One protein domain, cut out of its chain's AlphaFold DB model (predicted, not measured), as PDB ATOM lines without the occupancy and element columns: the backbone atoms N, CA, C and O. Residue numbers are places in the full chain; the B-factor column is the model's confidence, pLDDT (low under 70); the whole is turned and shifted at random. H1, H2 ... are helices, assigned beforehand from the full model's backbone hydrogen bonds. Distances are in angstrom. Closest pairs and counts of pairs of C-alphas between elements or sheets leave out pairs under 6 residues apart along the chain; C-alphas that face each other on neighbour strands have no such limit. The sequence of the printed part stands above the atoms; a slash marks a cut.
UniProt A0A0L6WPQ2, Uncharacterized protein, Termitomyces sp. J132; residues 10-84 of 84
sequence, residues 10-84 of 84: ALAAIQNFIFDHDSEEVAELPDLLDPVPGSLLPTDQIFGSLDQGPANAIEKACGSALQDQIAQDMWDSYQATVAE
ATOM      1  N   ALA A  10     147.173 135.037 153.374       65.50
ATOM      2  CA  ALA A  10     145.837 135.586 153.162       65.50
ATOM      3  C   ALA A  10     144.711 134.733 153.780       65.50
ATOM      4  O   ALA A  10     143.795 135.285 154.378       65.50
ATOM      5  N   LEU A  11     144.788 133.402 153.689       70.88
ATOM      6  CA  LEU A  11     143.819 132.484 154.302       70.88
ATOM      7  C   LEU A  11     143.918 132.516 155.830       70.88
ATOM      8  O   LEU A  11     142.894 132.573 156.499       70.88
ATOM      9  N   ALA A  12     145.137 132.572 156.378       71.00
ATOM     10  CA  ALA A  12     145.333 132.746 157.817       71.00
ATOM     11  C   ALA A  12     144.778 134.095 158.315       71.00
ATOM     12  O   ALA A  12     144.155 134.158 159.370       71.00
ATOM     13  N   ALA A  13     144.953 135.171 157.543       73.69
ATOM     14  CA  ALA A  13     144.411 136.485 157.881       73.69
ATOM     15  C   ALA A  13     142.876 136.523 157.838       73.69
ATOM     16  O   ALA A  13     142.264 137.109 158.726       73.69
ATOM     17  N   ILE A  14     142.256 135.879 156.843       74.75
ATOM     18  CA  ILE A  14     140.793 135.752 156.749       74.75
ATOM     19  C   ILE A  14     140.258 134.929 157.922       74.75
ATOM     20  O   ILE A  14     139.315 135.356 158.579       74.75
ATOM     21  N   GLN A  15     140.897 133.799 158.224       72.12
ATOM     22  CA  GLN A  15     140.532 132.951 159.355       72.12
ATOM     23  C   GLN A  15     140.599 133.726 160.679       72.12
ATOM     24  O   GLN A  15     139.659 133.682 161.464       72.12
ATOM     25  N   ASN A  16     141.674 134.486 160.908       73.44
ATOM     26  CA  ASN A  16     141.817 135.319 162.104       73.44
ATOM     27  C   ASN A  16     140.771 136.440 162.161       73.44
ATOM     28  O   ASN A  16     140.222 136.709 163.220       73.44
ATOM     29  N   PHE A  17     140.457 137.068 161.025       78.88
ATOM     30  CA  PHE A  17     139.424 138.099 160.959       78.88
ATOM     31  C   PHE A  17     138.038 137.552 161.322       78.88
ATOM     32  O   PHE A  17     137.300 138.216 162.048       78.88
ATOM     33  N   ILE A  18     137.708 136.346 160.845       73.56
ATOM     34  CA  ILE A  18     136.478 135.630 161.204       73.56
ATOM     35  C   ILE A  18     136.493 135.310 162.705       73.56
ATOM     36  O   ILE A  18     135.543 135.660 163.394       73.56
ATOM     37  N   PHE A  19     137.600 134.777 163.239       67.69
ATOM     38  CA  PHE A  19     137.747 134.503 164.676       67.69
ATOM     39  C   PHE A  19     137.549 135.740 165.564       67.69
ATOM     40  O   PHE A  19     136.955 135.633 166.635       67.69
ATOM     41  N   ASP A  20     138.034 136.904 165.134       76.88
ATOM     42  CA  ASP A  20     137.922 138.148 165.901       76.88
ATOM     43  C   ASP A  20     136.486 138.709 165.933       76.88
ATOM     44  O   ASP A  20     136.152 139.472 166.840       76.88
ATOM     45  N   HIS A  21     135.642 138.367 164.950       78.50
ATOM     46  CA  HIS A  21     134.313 138.971 164.767       78.50
ATOM     47  C   HIS A  21     133.146 137.994 164.940       78.50
ATOM     48  O   HIS A  21     132.023 138.449 165.155       78.50
ATOM     49  N   ASP A  22     133.401 136.689 164.882       68.88
ATOM     50  CA  ASP A  22     132.411 135.630 165.060       68.88
ATOM     51  C   ASP A  22     132.983 134.492 165.922       68.88
ATOM     52  O   ASP A  22     133.324 133.399 165.471       68.88
ATOM     53  N   SER A  23     133.145 134.782 167.214       62.03
ATOM     54  CA  SER A  23     133.659 133.814 168.189       62.03
ATOM     55  C   SER A  23     132.666 132.694 168.527       62.03
ATOM     56  O   SER A  23     133.056 131.711 169.160       62.03
ATOM     57  N   GLU A  24     131.386 132.843 168.163       65.25
ATOM     58  CA  GLU A  24     130.349 131.839 168.437       65.25
ATOM     59  C   GLU A  24     130.387 130.687 167.423       65.25
ATOM     60  O   GLU A  24     130.193 129.541 167.823       65.25
ATOM     61  N   GLU A  25     130.764 130.947 166.163       59.59
ATOM     62  CA  GLU A  25     130.900 129.925 165.106       59.59
ATOM     63  C   GLU A  25     131.902 128.804 165.469       59.59
ATOM     64  O   GLU A  25     131.823 127.676 164.987       59.59
ATOM     65  N   VAL A  26     132.841 129.096 166.371       53.50
ATOM     66  CA  VAL A  26     133.974 128.220 166.715       53.50
ATOM     67  C   VAL A  26     133.753 127.494 168.031       53.50
ATOM     68  O   VAL A  26     134.210 126.365 168.198       53.50
ATOM     69  N   ALA A  27     133.028 128.113 168.962       57.62
ATOM     70  CA  ALA A  27     132.698 127.502 170.243       57.62
ATOM     71  C   ALA A  27     131.844 126.228 170.082       57.62
ATOM     72  O   ALA A  27     131.882 125.351 170.946       57.62
ATOM     73  N   GLU A  28     131.106 126.114 168.974       57.28
ATOM     74  CA  GLU A  28     130.261 124.960 168.654       57.28
ATOM     75  C   GLU A  28     130.966 123.861 167.847       57.28
ATOM     76  O   GLU A  28     130.377 122.802 167.623       57.28
ATOM     77  N   LEU A  29     132.220 124.063 167.434       56.09
ATOM     78  CA  LEU A  29     133.004 123.036 166.757       56.09
ATOM     79  C   LEU A  29     133.829 122.281 167.803       56.09
ATOM     80  O   LEU A  29     134.896 122.757 168.197       56.09
ATOM     81  N   PRO A  30     133.365 121.115 168.301       59.16
ATOM     82  CA  PRO A  30     134.200 120.299 169.159       59.16
ATOM     83  C   PRO A  30     135.483 119.976 168.397       59.16
ATOM     84  O   PRO A  30     135.427 119.504 167.261       59.16
ATOM     85  N   ASP A  31     136.621 120.231 169.039       58.59
ATOM     86  CA  ASP A  31     137.943 119.851 168.549       58.59
ATOM     87  C   ASP A  31     138.019 118.314 168.590       58.59
ATOM     88  O   ASP A  31     138.479 117.687 169.550       58.59
ATOM     89  N   LEU A  32     137.386 117.687 167.596       61.34
ATOM     90  CA  LEU A  32     137.286 116.248 167.450       61.34
ATOM     91  C   LEU A  32     138.667 115.763 167.040       61.34
ATOM     92  O   LEU A  32     139.004 115.705 165.859       61.34
ATOM     93  N   LEU A  33     139.472 115.423 168.045       59.53
ATOM     94  CA  LEU A  33     140.712 114.693 167.858       59.53
ATOM     95  C   LEU A  33     140.391 113.416 167.083       59.53
ATOM     96  O   LEU A  33     139.797 112.494 167.641       59.53
ATOM     97  N   ASP A  34     140.779 113.373 165.809       61.47
ATOM     98  CA  ASP A  34     140.758 112.146 165.026       61.47
ATOM     99  C   ASP A  34     141.717 111.156 165.707       61.47
ATOM    100  O   ASP A  34     142.931 111.394 165.732       61.47
ATOM    101  N   PRO A  35     141.209 110.068 166.313       62.25
ATOM    102  CA  PRO A  35     142.063 109.113 167.000       62.25
ATOM    103  C   PRO A  35     142.975 108.359 166.021       62.25
ATOM    104  O   PRO A  35     143.951 107.745 166.460       62.25
ATOM    105  N   VAL A  36     142.667 108.373 164.715       63.59
ATOM    106  CA  VAL A  36     143.422 107.672 163.674       63.59
ATOM    107  C   VAL A  36     143.499 108.520 162.387       63.59
ATOM    108  O   VAL A  36     142.882 108.168 161.376       63.59
ATOM    109  N   PRO A  37     144.309 109.598 162.375       58.38
ATOM    110  CA  PRO A  37     144.444 110.478 161.218       58.38
ATOM    111  C   PRO A  37     144.867 109.702 159.965       58.38
ATOM    112  O   PRO A  37     145.879 108.999 159.959       58.38
ATOM    113  N   GLY A  38     144.078 109.830 158.895       53.12
ATOM    114  CA  GLY A  38     144.307 109.152 157.612       53.12
ATOM    115  C   GLY A  38     143.686 107.754 157.493       53.12
ATOM    116  O   GLY A  38     143.839 107.105 156.458       53.12
ATOM    117  N   SER A  39     142.969 107.284 158.516       54.97
ATOM    118  CA  SER A  39     142.157 106.071 158.435       54.97
ATOM    119  C   SER A  39     140.797 106.384 157.817       54.97
ATOM    120  O   SER A  39     140.119 107.326 158.218       54.97
ATOM    121  N   LEU A  40     140.359 105.559 156.861       55.34
ATOM    122  CA  LEU A  40     138.953 105.494 156.463       55.34
ATOM    123  C   LEU A  40     138.185 104.853 157.626       55.34
ATOM    124  O   LEU A  40     137.928 103.648 157.615       55.34
ATOM    125  N   LEU A  41     137.912 105.630 158.675       53.66
ATOM    126  CA  LEU A  41     137.165 105.144 159.825       53.66
ATOM    127  C   LEU A  41     135.805 104.595 159.364       53.66
ATOM    128  O   LEU A  41     135.265 105.044 158.345       53.66
ATOM    129  N   PRO A  42     135.250 103.603 160.087       51.41
ATOM    130  CA  PRO A  42     133.904 103.126 159.826       51.41
ATOM    131  C   PRO A  42     132.959 104.326 159.804       51.41
ATOM    132  O   PRO A  42     133.122 105.252 160.596       51.41
ATOM    133  N   THR A  43     132.010 104.272 158.877       53.94
ATOM    134  CA  THR A  43     131.004 105.242 158.402       53.94
ATOM    135  C   THR A  43     130.287 106.121 159.442       53.94
ATOM    136  O   THR A  43     129.460 106.947 159.072       53.94
ATOM    137  N   ASP A  44     130.595 105.971 160.724       51.47
ATOM    138  CA  ASP A  44     129.951 106.622 161.857       51.47
ATOM    139  C   ASP A  44     130.733 107.870 162.331       51.47
ATOM    140  O   ASP A  44     130.209 108.659 163.115       51.47
ATOM    141  N   GLN A  45     131.966 108.083 161.844       52.19
ATOM    142  CA  GLN A  45     132.775 109.301 162.051       52.19
ATOM    143  C   GLN A  45     133.088 109.987 160.713       52.19
ATOM    144  O   GLN A  45     134.238 110.174 160.321       52.19
ATOM    145  N   ILE A  46     132.040 110.323 159.961       53.34
ATOM    146  CA  ILE A  46     132.173 111.115 158.737       53.34
ATOM    147  C   ILE A  46     132.352 112.578 159.154       53.34
ATOM    148  O   ILE A  46     131.403 113.222 159.601       53.34
ATOM    149  N   PHE A  47     133.568 113.107 159.011       55.78
ATOM    150  CA  PHE A  47     133.842 114.539 159.122       55.78
ATOM    151  C   PHE A  47     133.156 115.276 157.964       55.78
ATOM    152  O   PHE A  47     133.742 115.467 156.903       55.78
ATOM    153  N   GLY A  48     131.889 115.640 158.166       55.50
ATOM    154  CA  GLY A  48     131.061 116.321 157.175       55.50
ATOM    155  C   GLY A  48     130.567 115.394 156.061       55.50
ATOM    156  O   GLY A  48     131.334 114.792 155.315       55.50
ATOM    157  N   SER A  49     129.249 115.301 155.917       51.84
ATOM    158  CA  SER A  49     128.637 114.688 154.737       51.84
ATOM    159  C   SER A  49     128.567 115.730 153.627       51.84
ATOM    160  O   SER A  49     128.119 116.851 153.870       51.84
ATOM    161  N   LEU A  50     128.966 115.374 152.401       65.94
ATOM    162  CA  LEU A  50     128.585 116.194 151.251       65.94
ATOM    163  C   LEU A  50     127.056 116.173 151.138       65.94
ATOM    164  O   LEU A  50     126.416 115.196 151.531       65.94
ATOM    165  N   ASP A  51     126.481 117.220 150.552       65.19
ATOM    166  CA  ASP A  51     125.030 117.341 150.339       65.19
ATOM    167  C   ASP A  51     124.425 116.107 149.632       65.19
ATOM    168  O   ASP A  51     123.298 115.705 149.901       65.19
ATOM    169  N   GLN A  52     125.219 115.437 148.789       75.69
ATOM    170  CA  GLN A  52     124.827 114.240 148.033       75.69
ATOM    171  C   GLN A  52     125.308 112.913 148.661       75.69
ATOM    172  O   GLN A  52     125.226 111.860 148.029       75.69
ATOM    173  N   GLY A  53     125.800 112.933 149.902       69.56
ATOM    174  CA  GLY A  53     126.343 111.761 150.594       69.56
ATOM    175  C   GLY A  53     127.853 111.555 150.385       69.56
ATOM    176  O   GLY A  53     128.549 112.445 149.902       69.56
ATOM    177  N   PRO A  54     128.418 110.410 150.807       69.94
ATOM    178  CA  PRO A  54     129.859 110.185 150.738       69.94
ATOM    179  C   PRO A  54     130.360 110.145 149.287       69.94
ATOM    180  O   PRO A  54     129.718 109.547 148.425       69.94
ATOM    181  N   ALA A  55     131.547 110.713 149.043       76.44
ATOM    182  CA  ALA A  55     132.177 110.682 147.724       76.44
ATOM    183  C   ALA A  55     132.342 109.241 147.214       76.44
ATOM    184  O   ALA A  55     132.839 108.359 147.932       76.44
ATOM    185  N   ASN A  56     131.953 109.008 145.964       81.56
ATOM    186  CA  ASN A  56     132.063 107.705 145.327       81.56
ATOM    187  C   ASN A  56     133.521 107.389 144.932       81.56
ATOM    188  O   ASN A  56     134.414 108.235 144.990       81.56
ATOM    189  N   ALA A  57     133.787 106.140 144.542       80.62
ATOM    190  CA  ALA A  57     135.148 105.698 144.221       80.62
ATOM    191  C   ALA A  57     135.785 106.484 143.058       80.62
ATOM    192  O   ALA A  57     136.995 106.699 143.060       80.62
ATOM    193  N   ILE A  58     134.980 106.928 142.090       83.25
ATOM    194  CA  ILE A  58     135.448 107.690 140.925       83.25
ATOM    195  C   ILE A  58     135.814 109.113 141.348       83.25
ATOM    196  O   ILE A  58     136.883 109.600 140.995       83.25
ATOM    197  N   GLU A  59     134.964 109.757 142.145       79.38
ATOM    198  CA  GLU A  59     135.210 111.091 142.701       79.38
ATOM    199  C   GLU A  59     136.463 111.105 143.571       79.38
ATOM    200  O   GLU A  59     137.302 111.991 143.428       79.38
ATOM    201  N   LYS A  60     136.644 110.078 144.410       81.50
ATOM    202  CA  LYS A  60     137.863 109.913 145.208       81.50
ATOM    203  C   LYS A  60     139.101 109.766 144.326       81.50
ATOM    204  O   LYS A  60     140.076 110.473 144.547       81.50
ATOM    205  N   ALA A  61     139.053 108.904 143.308       79.69
ATOM    206  CA  ALA A  61     140.172 108.717 142.387       79.69
ATOM    207  C   ALA A  61     140.509 109.999 141.606       79.69
ATOM    208  O   ALA A  61     141.680 110.325 141.430       79.69
ATOM    209  N   CYS A  62     139.490 110.748 141.175       86.31
ATOM    210  CA  CYS A  62     139.667 112.034 140.506       86.31
ATOM    211  C   CYS A  62     140.294 113.073 141.446       86.31
ATOM    212  O   CYS A  62     141.240 113.754 141.056       86.31
ATOM    213  N   GLY A  63     139.822 113.139 142.694       84.62
ATOM    214  CA  GLY A  63     140.391 113.997 143.730       84.62
ATOM    215  C   GLY A  63     141.862 113.684 144.003       84.62
ATOM    216  O   GLY A  63     142.678 114.600 144.016       84.62
ATOM    217  N   SER A  64     142.218 112.403 144.144       84.50
ATOM    218  CA  SER A  64     143.614 111.982 144.325       84.50
ATOM    219  C   SER A  64     144.491 112.364 143.132       84.50
ATOM    220  O   SER A  64     145.546 112.954 143.324       84.50
ATOM    221  N   ALA A  65     144.031 112.117 141.902       88.31
ATOM    222  CA  ALA A  65     144.789 112.479 140.704       88.31
ATOM    223  C   ALA A  65     145.027 113.996 140.594       88.31
ATOM    224  O   ALA A  65     146.109 114.431 140.205       88.31
ATOM    225  N   LEU A  66     144.030 114.809 140.960       90.44
ATOM    226  CA  LEU A  66     144.170 116.262 140.976       90.44
ATOM    227  C   LEU A  66     145.160 116.726 142.053       90.44
ATOM    228  O   LEU A  66     145.967 117.616 141.795       90.44
ATOM    229  N   GLN A  67     145.115 116.125 143.243       86.88
ATOM    230  CA  GLN A  67     146.059 116.430 144.321       86.88
ATOM    231  C   GLN A  67     147.501 116.098 143.925       86.88
ATOM    232  O   GLN A  67     148.387 116.921 144.148       86.88
ATOM    233  N   ASP A  68     147.722 114.946 143.291       91.50
ATOM    234  CA  ASP A  68     149.042 114.544 142.798       91.50
ATOM    235  C   ASP A  68     149.561 115.517 141.731       91.50
ATOM    236  O   ASP A  68     150.725 115.916 141.775       91.50
ATOM    237  N   GLN A  69     148.694 115.961 140.814       92.06
ATOM    238  CA  GLN A  69     149.066 116.954 139.804       92.06
ATOM    239  C   GLN A  69     149.489 118.280 140.445       92.06
ATOM    240  O   GLN A  69     150.538 118.816 140.102       92.06
ATOM    241  N   ILE A  70     148.714 118.786 141.409       92.44
ATOM    242  CA  ILE A  70     149.049 120.026 142.126       92.44
ATOM    243  C   ILE A  70     150.389 119.877 142.855       92.44
ATOM    244  O   ILE A  70     151.216 120.787 142.819       92.44
ATOM    245  N   ALA A  71     150.626 118.734 143.503       89.06
ATOM    246  CA  ALA A  71     151.883 118.470 144.195       89.06
ATOM    247  C   ALA A  71     153.080 118.462 143.231       89.06
ATOM    248  O   ALA A  71     154.129 119.021 143.559       89.06
ATOM    249  N   GLN A  72     152.915 117.877 142.040       87.31
ATOM    250  CA  GLN A  72     153.940 117.884 140.999       87.31
ATOM    251  C   GLN A  72     154.212 119.303 140.484       87.31
ATOM    252  O   GLN A  72     155.368 119.716 140.436       87.31
ATOM    253  N   ASP A  73     153.169 120.082 140.192       93.06
ATOM    254  CA  ASP A  73     153.308 121.459 139.704       93.06
ATOM    255  C   ASP A  73     154.021 122.352 140.737       93.06
ATOM    256  O   ASP A  73     154.898 123.154 140.400       93.06
ATOM    257  N   MET A  74     153.686 122.189 142.024       93.25
ATOM    258  CA  MET A  74     154.362 122.886 143.123       93.25
ATOM    259  C   MET A  74     155.840 122.500 143.222       93.25
ATOM    260  O   MET A  74     156.690 123.362 143.456       93.25
ATOM    261  N   TRP A  75     156.151 121.215 143.056       90.44
ATOM    262  CA  TRP A  75     157.521 120.719 143.087       90.44
ATOM    263  C   TRP A  75     158.354 121.264 141.926       90.44
ATOM    264  O   TRP A  75     159.454 121.771 142.148       90.44
ATOM    265  N   ASP A  76     157.811 121.234 140.712       92.88
ATOM    266  CA  ASP A  76     158.487 121.735 139.518       92.88
ATOM    267  C   ASP A  76     158.747 123.245 139.637       92.88
ATOM    268  O   ASP A  76     159.851 123.722 139.354       92.88
ATOM    269  N   SER A  77     157.771 123.999 140.161       91.12
ATOM    270  CA  SER A  77     157.939 125.423 140.463       91.12
ATOM    271  C   SER A  77     159.045 125.666 141.492       91.12
ATOM    272  O   SER A  77     159.841 126.587 141.317       91.12
ATOM    273  N   TYR A  78     159.112 124.861 142.556       86.12
ATOM    274  CA  TYR A  78     160.159 124.979 143.571       86.12
ATOM    275  C   TYR A  78     161.549 124.726 142.976       86.12
ATOM    276  O   TYR A  78     162.476 125.504 143.212       86.12
ATOM    277  N   GLN A  79     161.694 123.673 142.166       87.44
ATOM    278  CA  GLN A  79     162.957 123.362 141.497       87.44
ATOM    279  C   GLN A  79     163.421 124.501 140.587       87.44
ATOM    280  O   GLN A  79     164.608 124.823 140.590       87.44
ATOM    281  N   ALA A  80     162.497 125.141 139.867       85.56
ATOM    282  CA  ALA A  80     162.810 126.297 139.036       85.56
ATOM    283  C   ALA A  80     163.347 127.474 139.868       85.56
ATOM    284  O   ALA A  80     164.367 128.051 139.507       85.56
ATOM    285  N   THR A  81     162.731 127.780 141.015       85.12
ATOM    286  CA  THR A  81     163.197 128.861 141.908       85.12
ATOM    287  C   THR A  81     164.520 128.584 142.623       85.12
ATOM    288  O   THR A  81     165.177 129.526 143.043       85.12
ATOM    289  N   VAL A  82     164.910 127.320 142.810       78.06
ATOM    290  CA  VAL A  82     166.178 126.950 143.477       78.06
ATOM    291  C   VAL A  82     167.347 126.853 142.488       78.06
ATOM    292  O   VAL A  82     168.505 126.854 142.900       78.06
ATOM    293  N   ALA A  83     167.060 126.734 141.192       64.12
ATOM    294  CA  ALA A  83     168.071 126.662 140.140       64.12
ATOM    295  C   ALA A  83     168.590 128.042 139.674       64.12
ATOM    296  O   ALA A  83     169.559 128.078 138.911       64.12
ATOM    297  N   GLU A  84     167.966 129.140 140.118       53.53
ATOM    298  CA  GLU A  84     168.444 130.530 139.982       53.53
ATOM    299  C   GLU A  84     169.358 130.941 141.148       53.53
ATOM    300  O   GLU A  84     170.361 131.645 140.877       53.53
TER     301      GLU A  84
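This is residues 10 to 84 of the 84 residues of an uncharacterized protein of Termitomyces sp. J132 (UniProt A0A0L6WPQ2). The printed part is an open frame of three unequal sides round an empty middle: the helix H1 makes one side, the short helix H2 and the long loop of residues 28 to 56 make the second, and the long straight helix H3 makes the third. No helix packs on another, and the frame stays open between the first and last printed residues, whose C-alphas are 26.7 A apart. There are 75 residues printed, with three named helices in the order H1, H2, H3 and no named strand; the class is all helix. The whole is extended, with a radius of gyration of the C-alphas of 18.0 A and spans of 48 by 38 by 25 A.

Begin at C-alpha 10, at (145.837, 135.586, 153.162), where H1 starts; it holds residues 10 to 21 and is 16.7 A from first to last C-alpha. After a link of two residues, H2 begins at C-alpha 24; it holds residues 24 to 27 and is 5.3 A from first to last C-alpha. Then pass residues 28 to 56, a stretch with no named element, to C-alpha 57 at (135.148, 105.698, 144.221). There H3 begins, residues 57 to 82, and it runs 37.6 A to C-alpha 82 at (166.178, 126.950, 143.477).

Look first at Phe 19 and Val 26, the closest C-alphas of H1 and H2, 7.6 A apart. The two helices are close but not clearly touching, with 1 pair of C-alphas within 8 A and their centres 13.2 A apart. H1 and H3 are apart, with no C-alpha of the one within 8 A of the other. H2 and H3 are apart by the same test. Residues 64 to 84, of which 64 to 82 belong to H3, stand free, with no C-alpha 8 or more places away along the chain within 10 A. Residues 10 to 17, which belong to H1, also stand free. In the backbone, every O i to N i+4 pair is within hydrogen-bond range in H1 and H3; H2, with 4 residues, is too short for such a pair.

The two C-alphas farthest apart are those of Asp 44 and Glu 84, at 50.3 A. The link from H1 to H2 is tight, and the link from H2 to H3 is long, with 29 residues whose C-alphas lie 11 to 20 A from the mean of all C-alphas. The printed part has no cut and ends at Glu 84, the chain's last residue. In the B-factor column you will find a mean pLDDT of 71.6 over the printed part, with 36 residues under 70, among them residues 22 to 51. The mean pLDDT is 87 for H3, 73 for H1 and 59 for H2 in this predicted model.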